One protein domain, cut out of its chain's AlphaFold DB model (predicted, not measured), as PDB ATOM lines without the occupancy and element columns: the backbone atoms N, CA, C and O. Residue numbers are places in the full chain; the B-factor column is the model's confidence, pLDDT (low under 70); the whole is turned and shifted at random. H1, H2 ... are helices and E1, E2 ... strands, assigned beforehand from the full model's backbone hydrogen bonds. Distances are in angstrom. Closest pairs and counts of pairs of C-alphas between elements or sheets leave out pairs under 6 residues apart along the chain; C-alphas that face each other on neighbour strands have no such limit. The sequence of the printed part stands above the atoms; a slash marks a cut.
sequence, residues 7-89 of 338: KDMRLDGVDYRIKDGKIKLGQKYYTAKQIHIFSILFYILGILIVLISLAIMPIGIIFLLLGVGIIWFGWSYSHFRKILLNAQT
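This is residues 7 to 89 of the 338 residues of an uncharacterized protein of Sharpea porci (UniProt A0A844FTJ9). A long helical hairpin, H1 and H2 side by side, has a small, strongly twisted sheet of four strands as a head at one end, where H1 begins and H2 ends; the tight link between the helices is at the far end. The hairpin makes the long axis, and the last part of H2 packs on the sheet. The printed part has 83 residues with four named strands and then two named helices, in the order E1 E2 E3 E4 H1 H2. The sheet runs E1 - E2 - E3 - E4, all antiparallel, and the class is mixed, helices and strands. The whole is loose, with a radius of gyration of the C-alphas of 15.6 A, and its spans are 50 by 24 by 20 A.

E1, residues 7 to 11, E2, residues 14 to 19, E3, residues 22 to 25, and E4, residues 28 to 31, form a meander, each strand the antiparallel neighbour of the one before. E1 and E2 form a hairpin, with N 16 and O 9 at 3.1 A. The pairing of E2 is staggered: it pairs with E1 over residues 14 to 18 and with E3 over residues 18 to 19. In the hairpin of E2 and E3, N 19 and O 22 are 2.8 A apart, within hydrogen-bond range; in that of E3 and E4, N 23 and O 30 are 2.9 A apart. E1 is apart from E3 and E4. H1, residues 32 to 55, and H2, residues 60 to 89, are on the same face of the sheet, in two layers, helices on one face of a sheet. H1 lies over E4 and only just stands up from the sheet, rising 41 degrees. H2 lies over E3 and only just over E2, where 3 of its C-alphas fall; it runs along the strands, at 26 degrees to E3 on the local plane. The closest C-alphas of H2 and E3 are those of Leu 84 and Ile 23, 6.5 A apart. H1 and H2 touch, at a shallow tilt of 15 degrees, opposite ways; their closest C-alphas, of Ser 53 and Gly 60, are 4.2 A apart. Every O i to N i+4 pair is within hydrogen-bond range in H2, and 19 of 20 in H1.

E1 begins at C-alpha 7, (-40.794, 8.661, 5.141), and is 12.4 A long; E2 is 15.7 A, E3 9.5 A and E4 10.3 A. H1 is 35.6 A long and ends at C-alpha 55, (-33.473, -38.692, -4.546). H2, 43.9 A long, ends at C-alpha 89, (-45.241, 0.385, 15.943).

The C-alphas of Lys 7 and Met 57, the two farthest apart, are 50.1 A apart. The printed part has no cut, and its links between named elements are tight. The mean pLDDT of the printed part is 82.3; residues 7 to 15 and residue 89 are under 70.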
ATOM      1  N   LYS A   7     -42.068   8.654   4.409       53.53
ATOM      2  CA  LYS A   7     -40.794   8.661   5.141       53.53
ATOM      3  C   LYS A   7     -39.864   7.623   4.525       53.53
ATOM      4  O   LYS A   7     -40.148   6.428   4.559       53.53
ATOM      5  N   ASP A   8     -38.781   8.098   3.924       54.53
ATOM      6  CA  ASP A   8     -37.667   7.238   3.544       54.53
ATOM      7  C   ASP A   8     -36.931   6.860   4.839       54.53
ATOM      8  O   ASP A   8     -36.602   7.731   5.647       54.53
ATOM      9  N   MET A   9     -36.773   5.560   5.095       51.53
ATOM     10  CA  MET A   9     -36.196   5.044   6.334       51.53
ATOM     11  C   MET A   9     -34.946   4.232   5.989       51.53
ATOM     12  O   MET A   9     -35.002   3.291   5.197       51.53
ATOM     13  N   ARG A  10     -33.810   4.623   6.565       45.38
ATOM     14  CA  ARG A  10     -32.537   3.908   6.450       45.38
ATOM     15  C   ARG A  10     -32.386   2.964   7.633       45.38
ATOM     16  O   ARG A  10     -32.446   3.413   8.772       45.38
ATOM     17  N   LEU A  11     -32.207   1.676   7.358       47.31
ATOM     18  CA  LEU A  11     -31.806   0.664   8.339       47.31
ATOM     19  C   LEU A  11     -30.625  -0.099   7.734       47.31
ATOM     20  O   LEU A  11     -30.676  -0.474   6.565       47.31
ATOM     21  N   ASP A  12     -29.552  -0.270   8.503       46.00
ATOM     22  CA  ASP A  12     -28.365  -1.062   8.139       46.00
ATOM     23  C   ASP A  12     -27.702  -0.682   6.798       46.00
ATOM     24  O   ASP A  12     -27.257  -1.538   6.034       46.00
ATOM     25  N   GLY A  13     -27.662   0.614   6.467       45.97
ATOM     26  CA  GLY A  13     -27.049   1.105   5.223       45.97
ATOM     27  C   GLY A  13     -27.840   0.785   3.946       45.97
ATOM     28  O   GLY A  13     -27.387   1.099   2.846       45.97
ATOM     29  N   VAL A  14     -29.039   0.206   4.068       52.03
ATOM     30  CA  VAL A  14     -29.930  -0.102   2.946       52.03
ATOM     31  C   VAL A  14     -31.150   0.823   2.991       52.03
ATOM     32  O   VAL A  14     -31.862   0.921   3.991       52.03
ATOM     33  N   ASP A  15     -31.406   1.527   1.884       59.47
ATOM     34  CA  ASP A  15     -32.563   2.420   1.753       59.47
ATOM     35  C   ASP A  15     -33.861   1.611   1.605       59.47
ATOM     36  O   ASP A  15     -34.201   1.127   0.518       59.47
ATOM     37  N   TYR A  16     -34.641   1.516   2.684       70.06
ATOM     38  CA  TYR A  16     -35.979   0.936   2.647       70.06
ATOM     39  C   TYR A  16     -37.023   2.039   2.499       70.06
ATOM     40  O   TYR A  16     -37.281   2.839   3.397       70.06
ATOM     41  N   ARG A  17     -37.700   2.069   1.349       76.62
ATOM     42  CA  ARG A  17     -38.822   2.997   1.161       76.62
ATOM     43  C   ARG A  17     -40.088   2.385   1.731       76.62
ATOM     44  O   ARG A  17     -40.644   1.461   1.131       76.62
ATOM     45  N   ILE A  18     -40.543   2.898   2.869       80.44
ATOM     46  CA  ILE A  18     -41.797   2.485   3.494       80.44
ATOM     47  C   ILE A  18     -42.861   3.544   3.193       80.44
ATOM     48  O   ILE A  18     -42.699   4.722   3.494       80.44
ATOM     49  N   LYS A  19     -43.968   3.135   2.569       79.94
ATOM     50  CA  LYS A  19     -45.084   4.022   2.221       79.94
ATOM     51  C   LYS A  19     -46.415   3.352   2.519       79.94
ATOM     52  O   LYS A  19     -46.656   2.242   2.051       79.94
ATOM     53  N   ASP A  20     -47.298   4.045   3.241       81.50
ATOM     54  CA  ASP A  20     -48.659   3.582   3.557       81.50
ATOM     55  C   ASP A  20     -48.680   2.153   4.164       81.50
ATOM     56  O   ASP A  20     -49.484   1.308   3.764       81.50
ATOM     57  N   GLY A  21     -47.748   1.847   5.080       79.75
ATOM     58  CA  GLY A  21     -47.633   0.520   5.702       79.75
ATOM     59  C   GLY A  21     -47.136  -0.590   4.764       79.75
ATOM     60  O   GLY A  21     -47.401  -1.770   5.001       79.75
ATOM     61  N   LYS A  22     -46.442  -0.227   3.680       85.19
ATOM     62  CA  LYS A  22     -45.836  -1.154   2.717       85.19
ATOM     63  C   LYS A  22     -44.354  -0.859   2.553       85.19
ATOM     64  O   LYS A  22     -43.987   0.306   2.458       85.19
ATOM     65  N   ILE A  23     -43.527  -1.890   2.422       85.88
ATOM     66  CA  ILE A  23     -42.094  -1.753   2.119       85.88
ATOM     67  C   ILE A  23     -41.848  -1.934   0.619       85.88
ATOM     68  O   ILE A  23     -42.480  -2.772  -0.033       85.88
ATOM     69  N   LYS A  24     -40.947  -1.136   0.050       87.38
ATOM     70  CA  LYS A  24     -40.520  -1.266  -1.342       87.38
ATOM     71  C   LYS A  24     -39.421  -2.321  -1.452       87.38
ATOM     72  O   LYS A  24     -38.334  -2.127  -0.924       87.38
ATOM     73  N   LEU A  25     -39.688  -3.396  -2.194       81.62
ATOM     74  CA  LEU A  25     -38.689  -4.401  -2.574       81.62
ATOM     75  C   LEU A  25     -38.559  -4.385  -4.103       81.62
ATOM     76  O   LEU A  25     -39.529  -4.619  -4.836       81.62
ATOM     77  N   GLY A  26     -37.373  -4.030  -4.601       83.44
ATOM     78  CA  GLY A  26     -37.157  -3.754  -6.024       83.44
ATOM     79  C   GLY A  26     -38.010  -2.575  -6.513       83.44
ATOM     80  O   GLY A  26     -37.894  -1.453  -6.020       83.44
ATOM     81  N   GLN A  27     -38.889  -2.816  -7.491       81.06
ATOM     82  CA  GLN A  27     -39.771  -1.784  -8.062       81.06
ATOM     83  C   GLN A  27     -41.202  -1.785  -7.495       81.06
ATOM     84  O   GLN A  27     -42.002  -0.929  -7.873       81.06
ATOM     85  N   LYS A  28     -41.550  -2.719  -6.597       83.81
ATOM     86  CA  LYS A  28     -42.924  -2.903  -6.096       83.81
ATOM     87  C   LYS A  28     -43.009  -2.715  -4.580       83.81
ATOM     88  O   LYS A  28     -42.030  -2.911  -3.868       83.81
ATOM     89  N   TYR A  29     -44.195  -2.336  -4.106       87.38
ATOM     90  CA  TYR A  29     -44.509  -2.200  -2.682       87.38
ATOM     91  C   TYR A  29     -45.285  -3.417  -2.188       87.38
ATOM     92  O   TYR A  29     -46.257  -3.826  -2.826       87.38
ATOM     93  N   TYR A  30     -44.899  -3.927  -1.023       85.50
ATOM     94  CA  TYR A  30     -45.490  -5.108  -0.410       85.50
ATOM     95  C   TYR A  30     -45.976  -4.807   1.005       85.50
ATOM     96  O   TYR A  30     -45.310  -4.129   1.782       85.50
ATOM     97  N   THR A  31     -47.161  -5.314   1.333       87.50
ATOM     98  CA  THR A  31     -47.704  -5.304   2.702       87.50
ATOM     99  C   THR A  31     -47.026  -6.370   3.564       87.50
ATOM    100  O   THR A  31     -46.551  -7.374   3.028       87.50
ATOM    101  N   ALA A  32     -47.065  -6.224   4.893       81.44
ATOM    102  CA  ALA A  32     -46.560  -7.243   5.823       81.44
ATOM    103  C   ALA A  32     -47.165  -8.635   5.548       81.44
ATOM    104  O   ALA A  32     -46.448  -9.633   5.531       81.44
ATOM    105  N   LYS A  33     -48.465  -8.685   5.216       79.56
ATOM    106  CA  LYS A  33     -49.170  -9.912   4.817       79.56
ATOM    107  C   LYS A  33     -48.587 -10.544   3.549       79.56
ATOM    108  O   LYS A  33     -48.364 -11.747   3.514       79.56
ATOM    109  N   GLN A  34     -48.313  -9.752   2.512       83.06
ATOM    110  CA  GLN A  34     -47.727 -10.261   1.264       83.06
ATOM    111  C   GLN A  34     -46.303 -10.783   1.472       83.06
ATOM    112  O   GLN A  34     -45.971 -11.848   0.967       83.06
ATOM    113  N   ILE A  35     -45.480 -10.065   2.239       85.75
ATOM    114  CA  ILE A  35     -44.104 -10.475   2.558       85.75
ATOM    115  C   ILE A  35     -44.104 -11.795   3.331       85.75
ATOM    116  O   ILE A  35     -43.304 -12.679   3.035       85.75
ATOM    117  N   HIS A  36     -45.027 -11.943   4.283       82.06
ATOM    118  CA  HIS A  36     -45.184 -13.173   5.051       82.06
ATOM    119  C   HIS A  36     -45.530 -14.369   4.155       82.06
ATOM    120  O   HIS A  36     -44.864 -15.399   4.229       82.06
ATOM    121  N   ILE A  37     -46.497 -14.202   3.245       84.56
ATOM    122  CA  ILE A  37     -46.876 -15.241   2.276       84.56
ATOM    123  C   ILE A  37     -45.680 -15.634   1.397       84.56
ATOM    124  O   ILE A  37     -45.449 -16.821   1.182       84.56
ATOM    125  N   PHE A  38     -44.893 -14.668   0.912       85.44
ATOM    126  CA  PHE A  38     -43.699 -14.973   0.118       85.44
ATOM    127  C   PHE A  38     -42.634 -15.715   0.924       85.44
ATOM    128  O   PHE A  38     -42.064 -16.674   0.413       85.44
ATOM    129  N   SER A  39     -42.396 -15.317   2.177       87.19
ATOM    130  CA  SER A  39     -41.456 -16.001   3.071       87.19
ATOM    131  C   SER A  39     -41.825 -17.479   3.234       87.19
ATOM    132  O   SER A  39     -40.988 -18.343   2.974       87.19
ATOM    133  N   ILE A  40     -43.094 -17.778   3.540       85.56
ATOM    134  CA  ILE A  40     -43.601 -19.155   3.669       85.56
ATOM    135  C   ILE A  40     -43.462 -19.922   2.351       85.56
ATOM    136  O   ILE A  40     -42.959 -21.045   2.337       85.56
ATOM    137  N   LEU A  41     -43.867 -19.317   1.231       92.12
ATOM    138  CA  LEU A  41     -43.802 -19.963  -0.079       92.12
ATOM    139  C   LEU A  41     -42.363 -20.342  -0.454       92.12
ATOM    140  O   LEU A  41     -42.139 -21.436  -0.970       92.12
ATOM    141  N   PHE A  42     -41.386 -19.478  -0.159       90.62
ATOM    142  CA  PHE A  42     -39.974 -19.791  -0.369       90.62
ATOM    143  C   PHE A  42     -39.480 -20.897   0.568       90.62
ATOM    144  O   PHE A  42     -38.781 -21.788   0.097       90.62
ATOM    145  N   TYR A  43     -39.876 -20.922   1.843       92.12
ATOM    146  CA  TYR A  43     -39.511 -22.029   2.737       92.12
ATOM    147  C   TYR A  43     -40.041 -23.378   2.239       92.12
ATOM    148  O   TYR A  43     -39.264 -24.323   2.104       92.12
ATOM    149  N   ILE A  44     -41.330 -23.456   1.893       92.50
ATOM    150  CA  ILE A  44     -41.953 -24.690   1.392       92.50
ATOM    151  C   ILE A  44     -41.275 -25.143   0.095       92.50
ATOM    152  O   ILE A  44     -40.897 -26.308  -0.035       92.50
ATOM    153  N   LEU A  45     -41.083 -24.224  -0.857       95.88
ATOM    154  CA  LEU A  45     -40.446 -24.534  -2.135       95.88
ATOM    155  C   LEU A  45     -38.989 -24.981  -1.951       95.88
ATOM    156  O   LEU A  45     -38.558 -25.941  -2.586       95.88
ATOM    157  N   GLY A  46     -38.243 -24.313  -1.070       94.56
ATOM    158  CA  GLY A  46     -36.859 -24.652  -0.755       94.56
ATOM    159  C   GLY A  46     -36.731 -26.044  -0.140       94.56
ATOM    160  O   GLY A  46     -35.937 -26.848  -0.623       94.56
ATOM    161  N   ILE A  47     -37.565 -26.370   0.854       95.19
ATOM    162  CA  ILE A  47     -37.605 -27.700   1.482       95.19
ATOM    163  C   ILE A  47     -37.965 -28.776   0.453       95.19
ATOM    164  O   ILE A  47     -37.289 -29.799   0.376       95.19
ATOM    165  N   LEU A  48     -38.982 -28.539  -0.384       96.44
ATOM    166  CA  LEU A  48     -39.386 -29.483  -1.428       96.44
ATOM    167  C   LEU A  48     -38.237 -29.777  -2.405       96.44
ATOM    168  O   LEU A  48     -37.993 -30.936  -2.740       96.44
ATOM    169  N   ILE A  49     -37.504 -28.745  -2.834       95.19
ATOM    170  CA  ILE A  49     -36.346 -28.895  -3.725       95.19
ATOM    171  C   ILE A  49     -35.232 -29.692  -3.039       95.19
ATOM    172  O   ILE A  49     -34.662 -30.582  -3.668       95.19
ATOM    173  N   VAL A  50     -34.955 -29.435  -1.755       95.38
ATOM    174  CA  VAL A  50     -33.972 -30.214  -0.985       95.38
ATOM    175  C   VAL A  50     -34.386 -31.688  -0.917       95.38
ATOM    176  O   VAL A  50     -33.571 -32.555  -1.225       95.38
ATOM    177  N   LEU A  51     -35.651 -31.990  -0.615       95.25
ATOM    178  CA  LEU A  51     -36.150 -33.370  -0.546       95.25
ATOM    179  C   LEU A  51     -36.046 -34.099  -1.893       95.25
ATOM    180  O   LEU A  51     -35.570 -35.232  -1.941       95.25
ATOM    181  N   ILE A  52     -36.426 -33.445  -2.996       94.75
ATOM    182  CA  ILE A  52     -36.297 -34.014  -4.348       94.75
ATOM    183  C   ILE A  52     -34.820 -34.225  -4.705       94.75
ATOM    184  O   ILE A  52     -34.465 -35.236  -5.309       94.75
ATOM    185  N   SER A  53     -33.943 -33.298  -4.312       94.44
ATOM    186  CA  SER A  53     -32.516 -33.364  -4.629       94.44
ATOM    187  C   SER A  53     -31.816 -34.580  -4.013       94.44
ATOM    188  O   SER A  53     -30.942 -35.168  -4.651       94.44
ATOM    189  N   LEU A  54     -32.258 -35.020  -2.829       93.06
ATOM    190  CA  LEU A  54     -31.734 -36.213  -2.161       93.06
ATOM    191  C   LEU A  54     -32.021 -37.501  -2.950       93.06
ATOM    192  O   LEU A  54     -31.242 -38.449  -2.874       93.06
ATOM    193  N   ALA A  55     -33.094 -37.529  -3.747       92.44
ATOM    194  CA  ALA A  55     -33.473 -38.692  -4.546       92.44
ATOM    195  C   ALA A  55     -32.696 -38.817  -5.876       92.44
ATOM    196  O   ALA A  55     -32.727 -39.879  -6.493       92.44
ATOM    197  N   ILE A  56     -32.005 -37.761  -6.337       92.44
ATOM    198  CA  ILE A  56     -31.436 -37.672  -7.700       92.44
ATOM    199  C   ILE A  56     -29.912 -37.435  -7.663       92.44
ATOM    200  O   ILE A  56     -29.384 -36.511  -8.280       92.44
ATOM    201  N   MET A  57     -29.155 -38.260  -6.939       87.94
ATOM    202  CA  MET A  57     -27.682 -38.204  -6.955       87.94
ATOM    203  C   MET A  57     -27.118 -38.738  -8.293       87.94
ATOM    204  O   MET A  57     -27.613 -39.758  -8.775       87.94
ATOM    205  N   PRO A  58     -26.086 -38.115  -8.910       84.06
ATOM    206  CA  PRO A  58     -25.228 -37.038  -8.389       84.06
ATOM    207  C   PRO A  58     -25.667 -35.606  -8.758       84.06
ATOM    208  O   PRO A  58     -25.125 -34.641  -8.224       84.06
ATOM    209  N   ILE A  59     -26.647 -35.442  -9.652       91.06
ATOM    210  CA  ILE A  59     -27.122 -34.122 -10.125       91.06
ATOM    211  C   ILE A  59     -27.779 -33.319  -8.983       91.06
ATOM    212  O   ILE A  59     -27.755 -32.087  -8.976       91.06
ATOM    213  N   GLY A  60     -28.300 -34.018  -7.974       91.69
ATOM    214  CA  GLY A  60     -28.959 -33.482  -6.790       91.69
ATOM    215  C   GLY A  60     -28.129 -32.473  -6.001       91.69
ATOM    216  O   GLY A  60     -28.706 -31.592  -5.383       91.69
ATOM    217  N   ILE A  61     -26.795 -32.496  -6.084       93.94
ATOM    218  CA  ILE A  61     -25.948 -31.521  -5.374       93.94
ATOM    219  C   ILE A  61     -26.254 -30.079  -5.821       93.94
ATOM    220  O   ILE A  61     -26.331 -29.178  -4.988       93.94
ATOM    221  N   ILE A  62     -26.498 -29.855  -7.117       95.12
ATOM    222  CA  ILE A  62     -26.835 -28.521  -7.645       95.12
ATOM    223  C   ILE A  62     -28.202 -28.068  -7.113       95.12
ATOM    224  O   ILE A  62     -28.363 -26.924  -6.690       95.12
ATOM    225  N   PHE A  63     -29.179 -28.976  -7.097       93.44
ATOM    226  CA  PHE A  63     -30.519 -28.693  -6.586       93.44
ATOM    227  C   PHE A  63     -30.533 -28.485  -5.072       93.44
ATOM    228  O   PHE A  63     -31.289 -27.650  -4.589       93.44
ATOM    229  N   LEU A  64     -29.662 -29.167  -4.332       94.12
ATOM    230  CA  LEU A  64     -29.499 -28.973  -2.898       94.12
ATOM    231  C   LEU A  64     -29.008 -27.553  -2.601       94.12
ATOM    232  O   LEU A  64     -29.618 -26.855  -1.793       94.12
ATOM    233  N   LEU A  65     -27.972 -27.084  -3.308       94.50
ATOM    234  CA  LEU A  65     -27.485 -25.705  -3.177       94.50
ATOM    235  C   LEU A  65     -28.561 -24.679  -3.557       94.50
ATOM    236  O   LEU A  65     -28.738 -23.682  -2.859       94.50
ATOM    237  N   LEU A  66     -29.319 -24.942  -4.627       95.38
ATOM    238  CA  LEU A  66     -30.442 -24.096  -5.034       95.38
ATOM    239  C   LEU A  66     -31.534 -24.041  -3.953       95.38
ATOM    240  O   LEU A  66     -32.026 -22.960  -3.636       95.38
ATOM    241  N   GLY A  67     -31.889 -25.185  -3.366       93.88
ATOM    242  CA  GLY A  67     -32.878 -25.285  -2.294       93.88
ATOM    243  C   GLY A  67     -32.458 -24.509  -1.046       93.88
ATOM    244  O   GLY A  67     -33.247 -23.725  -0.522       93.88
ATOM    245  N   VAL A  68     -31.193 -24.632  -0.630       93.00
ATOM    246  CA  VAL A  68     -30.623 -23.843   0.478       93.00
ATOM    247  C   VAL A  68     -30.663 -22.341   0.170       93.00
ATOM    248  O   VAL A  68     -31.067 -21.551   1.022       93.00
ATOM    249  N   GLY A  69     -30.329 -21.935  -1.058       92.56
ATOM    250  CA  GLY A  69     -30.438 -20.536  -1.487       92.56
ATOM    251  C   GLY A  69     -31.872 -19.998  -1.420       92.56
ATOM    252  O   GLY A  69     -32.098 -18.872  -0.982       92.56
ATOM    253  N   ILE A  70     -32.864 -20.812  -1.788       92.00
ATOM    254  CA  ILE A  70     -34.286 -20.449  -1.702       92.00
ATOM    255  C   ILE A  70     -34.746 -20.305  -0.242       92.00
ATOM    256  O   ILE A  70     -35.462 -19.356   0.082       92.00
ATOM    257  N   ILE A  71     -34.290 -21.181   0.656       89.44
ATOM    258  CA  ILE A  71     -34.546 -21.063   2.103       89.44
ATOM    259  C   ILE A  71     -33.959 -19.751   2.648       89.44
ATOM    260  O   ILE A  71     -34.613 -19.056   3.429       89.44
ATOM    261  N   TRP A  72     -32.764 -19.364   2.191       89.31
ATOM    262  CA  TRP A  72     -32.143 -18.093   2.567       89.31
ATOM    263  C   TRP A  72     -32.968 -16.876   2.115       89.31
ATOM    264  O   TRP A  72     -33.145 -15.929   2.885       89.31
ATOM    265  N   PHE A  73     -33.578 -16.923   0.924       83.38
ATOM    266  CA  PHE A  73     -34.558 -15.909   0.521       83.38
ATOM    267  C   PHE A  73     -35.776 -15.890   1.453       83.38
ATOM    268  O   PHE A  73     -36.191 -14.811   1.871       83.38
ATOM    269  N   GLY A  74     -36.315 -17.048   1.847       83.56
ATOM    270  CA  GLY A  74     -37.403 -17.134   2.831       83.56
ATOM    271  C   GLY A  74     -37.083 -16.389   4.132       83.56
ATOM    272  O   GLY A  74     -37.900 -15.593   4.612       83.56
ATOM    273  N   TRP A  75     -35.858 -16.558   4.634       84.69
ATOM    274  CA  TRP A  75     -35.349 -15.851   5.810       84.69
ATOM    275  C   TRP A  75     -35.231 -14.337   5.593       84.69
ATOM    276  O   TRP A  75     -35.717 -13.558   6.415       84.69
ATOM    277  N   SER A  76     -34.685 -13.906   4.454       82.44
ATOM    278  CA  SER A  76     -34.590 -12.485   4.089       82.44
ATOM    279  C   SER A  76     -35.968 -11.801   4.041       82.44
ATOM    280  O   SER A  76     -36.152 -10.724   4.611       82.44
ATOM    281  N   TYR A  77     -36.983 -12.450   3.457       82.62
ATOM    282  CA  TYR A  77     -38.356 -11.927   3.463       82.62
ATOM    283  C   TYR A  77     -38.948 -11.858   4.881       82.62
ATOM    284  O   TYR A  77     -39.624 -10.884   5.213       82.62
ATOM    285  N   SER A  78     -38.656 -12.831   5.749       76.69
ATOM    286  CA  SER A  78     -39.056 -12.774   7.163       76.69
ATOM    287  C   SER A  78     -38.435 -11.569   7.883       76.69
ATOM    288  O   SER A  78     -39.120 -10.857   8.621       76.69
ATOM    289  N   HIS A  79     -37.168 -11.263   7.599       80.38
ATOM    290  CA  HIS A  79     -36.482 -10.093   8.140       80.38
ATOM    291  C   HIS A  79     -37.132  -8.770   7.687       80.38
ATOM    292  O   HIS A  79     -37.449  -7.923   8.525       80.38
ATOM    293  N   PHE A  80     -37.465  -8.619   6.398       82.06
ATOM    294  CA  PHE A  80     -38.184  -7.432   5.904       82.06
ATOM    295  C   PHE A  80     -39.561  -7.246   6.544       82.06
ATOM    296  O   PHE A  80     -39.998  -6.114   6.758       82.06
ATOM    297  N   ARG A  81     -40.251  -8.344   6.874       84.75
ATOM    298  CA  ARG A  81     -41.516  -8.277   7.615       84.75
ATOM    299  C   ARG A  81     -41.297  -7.687   9.006       84.75
ATOM    300  O   ARG A  81     -42.061  -6.806   9.388       84.75
ATOM    301  N   LYS A  82     -40.274  -8.138   9.740       79.44
ATOM    302  CA  LYS A  82     -39.948  -7.615  11.080       79.44
ATOM    303  C   LYS A  82     -39.649  -6.116  11.037       79.44
ATOM    304  O   LYS A  82     -40.226  -5.367  11.814       79.44
ATOM    305  N   ILE A  83     -38.845  -5.672  10.067       80.56
ATOM    306  CA  ILE A  83     -38.566  -4.244   9.844       80.56
ATOM    307  C   ILE A  83     -39.859  -3.454   9.613       80.56
ATOM    308  O   ILE A  83     -40.077  -2.417  10.237       80.56
ATOM    309  N   LEU A  84     -40.737  -3.946   8.732       80.44
ATOM    310  CA  LEU A  84     -41.983  -3.255   8.410       80.44
ATOM    311  C   LEU A  84     -42.931  -3.165   9.616       80.44
ATOM    312  O   LEU A  84     -43.572  -2.132   9.791       80.44
ATOM    313  N   LEU A  85     -43.011  -4.213  10.442       74.88
ATOM    314  CA  LEU A  85     -43.829  -4.221  11.659       74.88
ATOM    315  C   LEU A  85     -43.273  -3.261  12.718       74.88
ATOM    316  O   LEU A  85     -44.024  -2.453  13.256       74.88
ATOM    317  N   ASN A  86     -41.955  -3.262  12.931       73.50
ATOM    318  CA  ASN A  86     -41.296  -2.335  13.854       73.50
ATOM    319  C   ASN A  86     -41.480  -0.867  13.421       73.50
ATOM    320  O   ASN A  86     -41.705   0.018  14.245       73.50
ATOM    321  N   ALA A  87     -41.446  -0.596  12.114       72.88
ATOM    322  CA  ALA A  87     -41.714   0.736  11.574       72.88
ATOM    323  C   ALA A  87     -43.179   1.177  11.761       72.88
ATOM    324  O   ALA A  87     -43.458   2.372  11.849       72.88
ATOM    325  N   GLN A  88     -44.123   0.233  11.833       71.50
ATOM    326  CA  GLN A  88     -45.536   0.524  12.092       71.50
ATOM    327  C   GLN A  88     -45.797   0.821  13.573       71.50
ATOM    328  O   GLN A  88     -46.542   1.752  13.868       71.50
ATOM    329  N   THR A  89     -45.122   0.129  14.495       52.25
ATOM    330  CA  THR A  89     -45.241   0.385  15.943       52.25
ATOM    331  C   THR A  89     -44.731   1.766  16.365       52.25
ATOM    332  O   THR A  89     -45.257   2.350  17.307       52.25
TER     333      THR A  89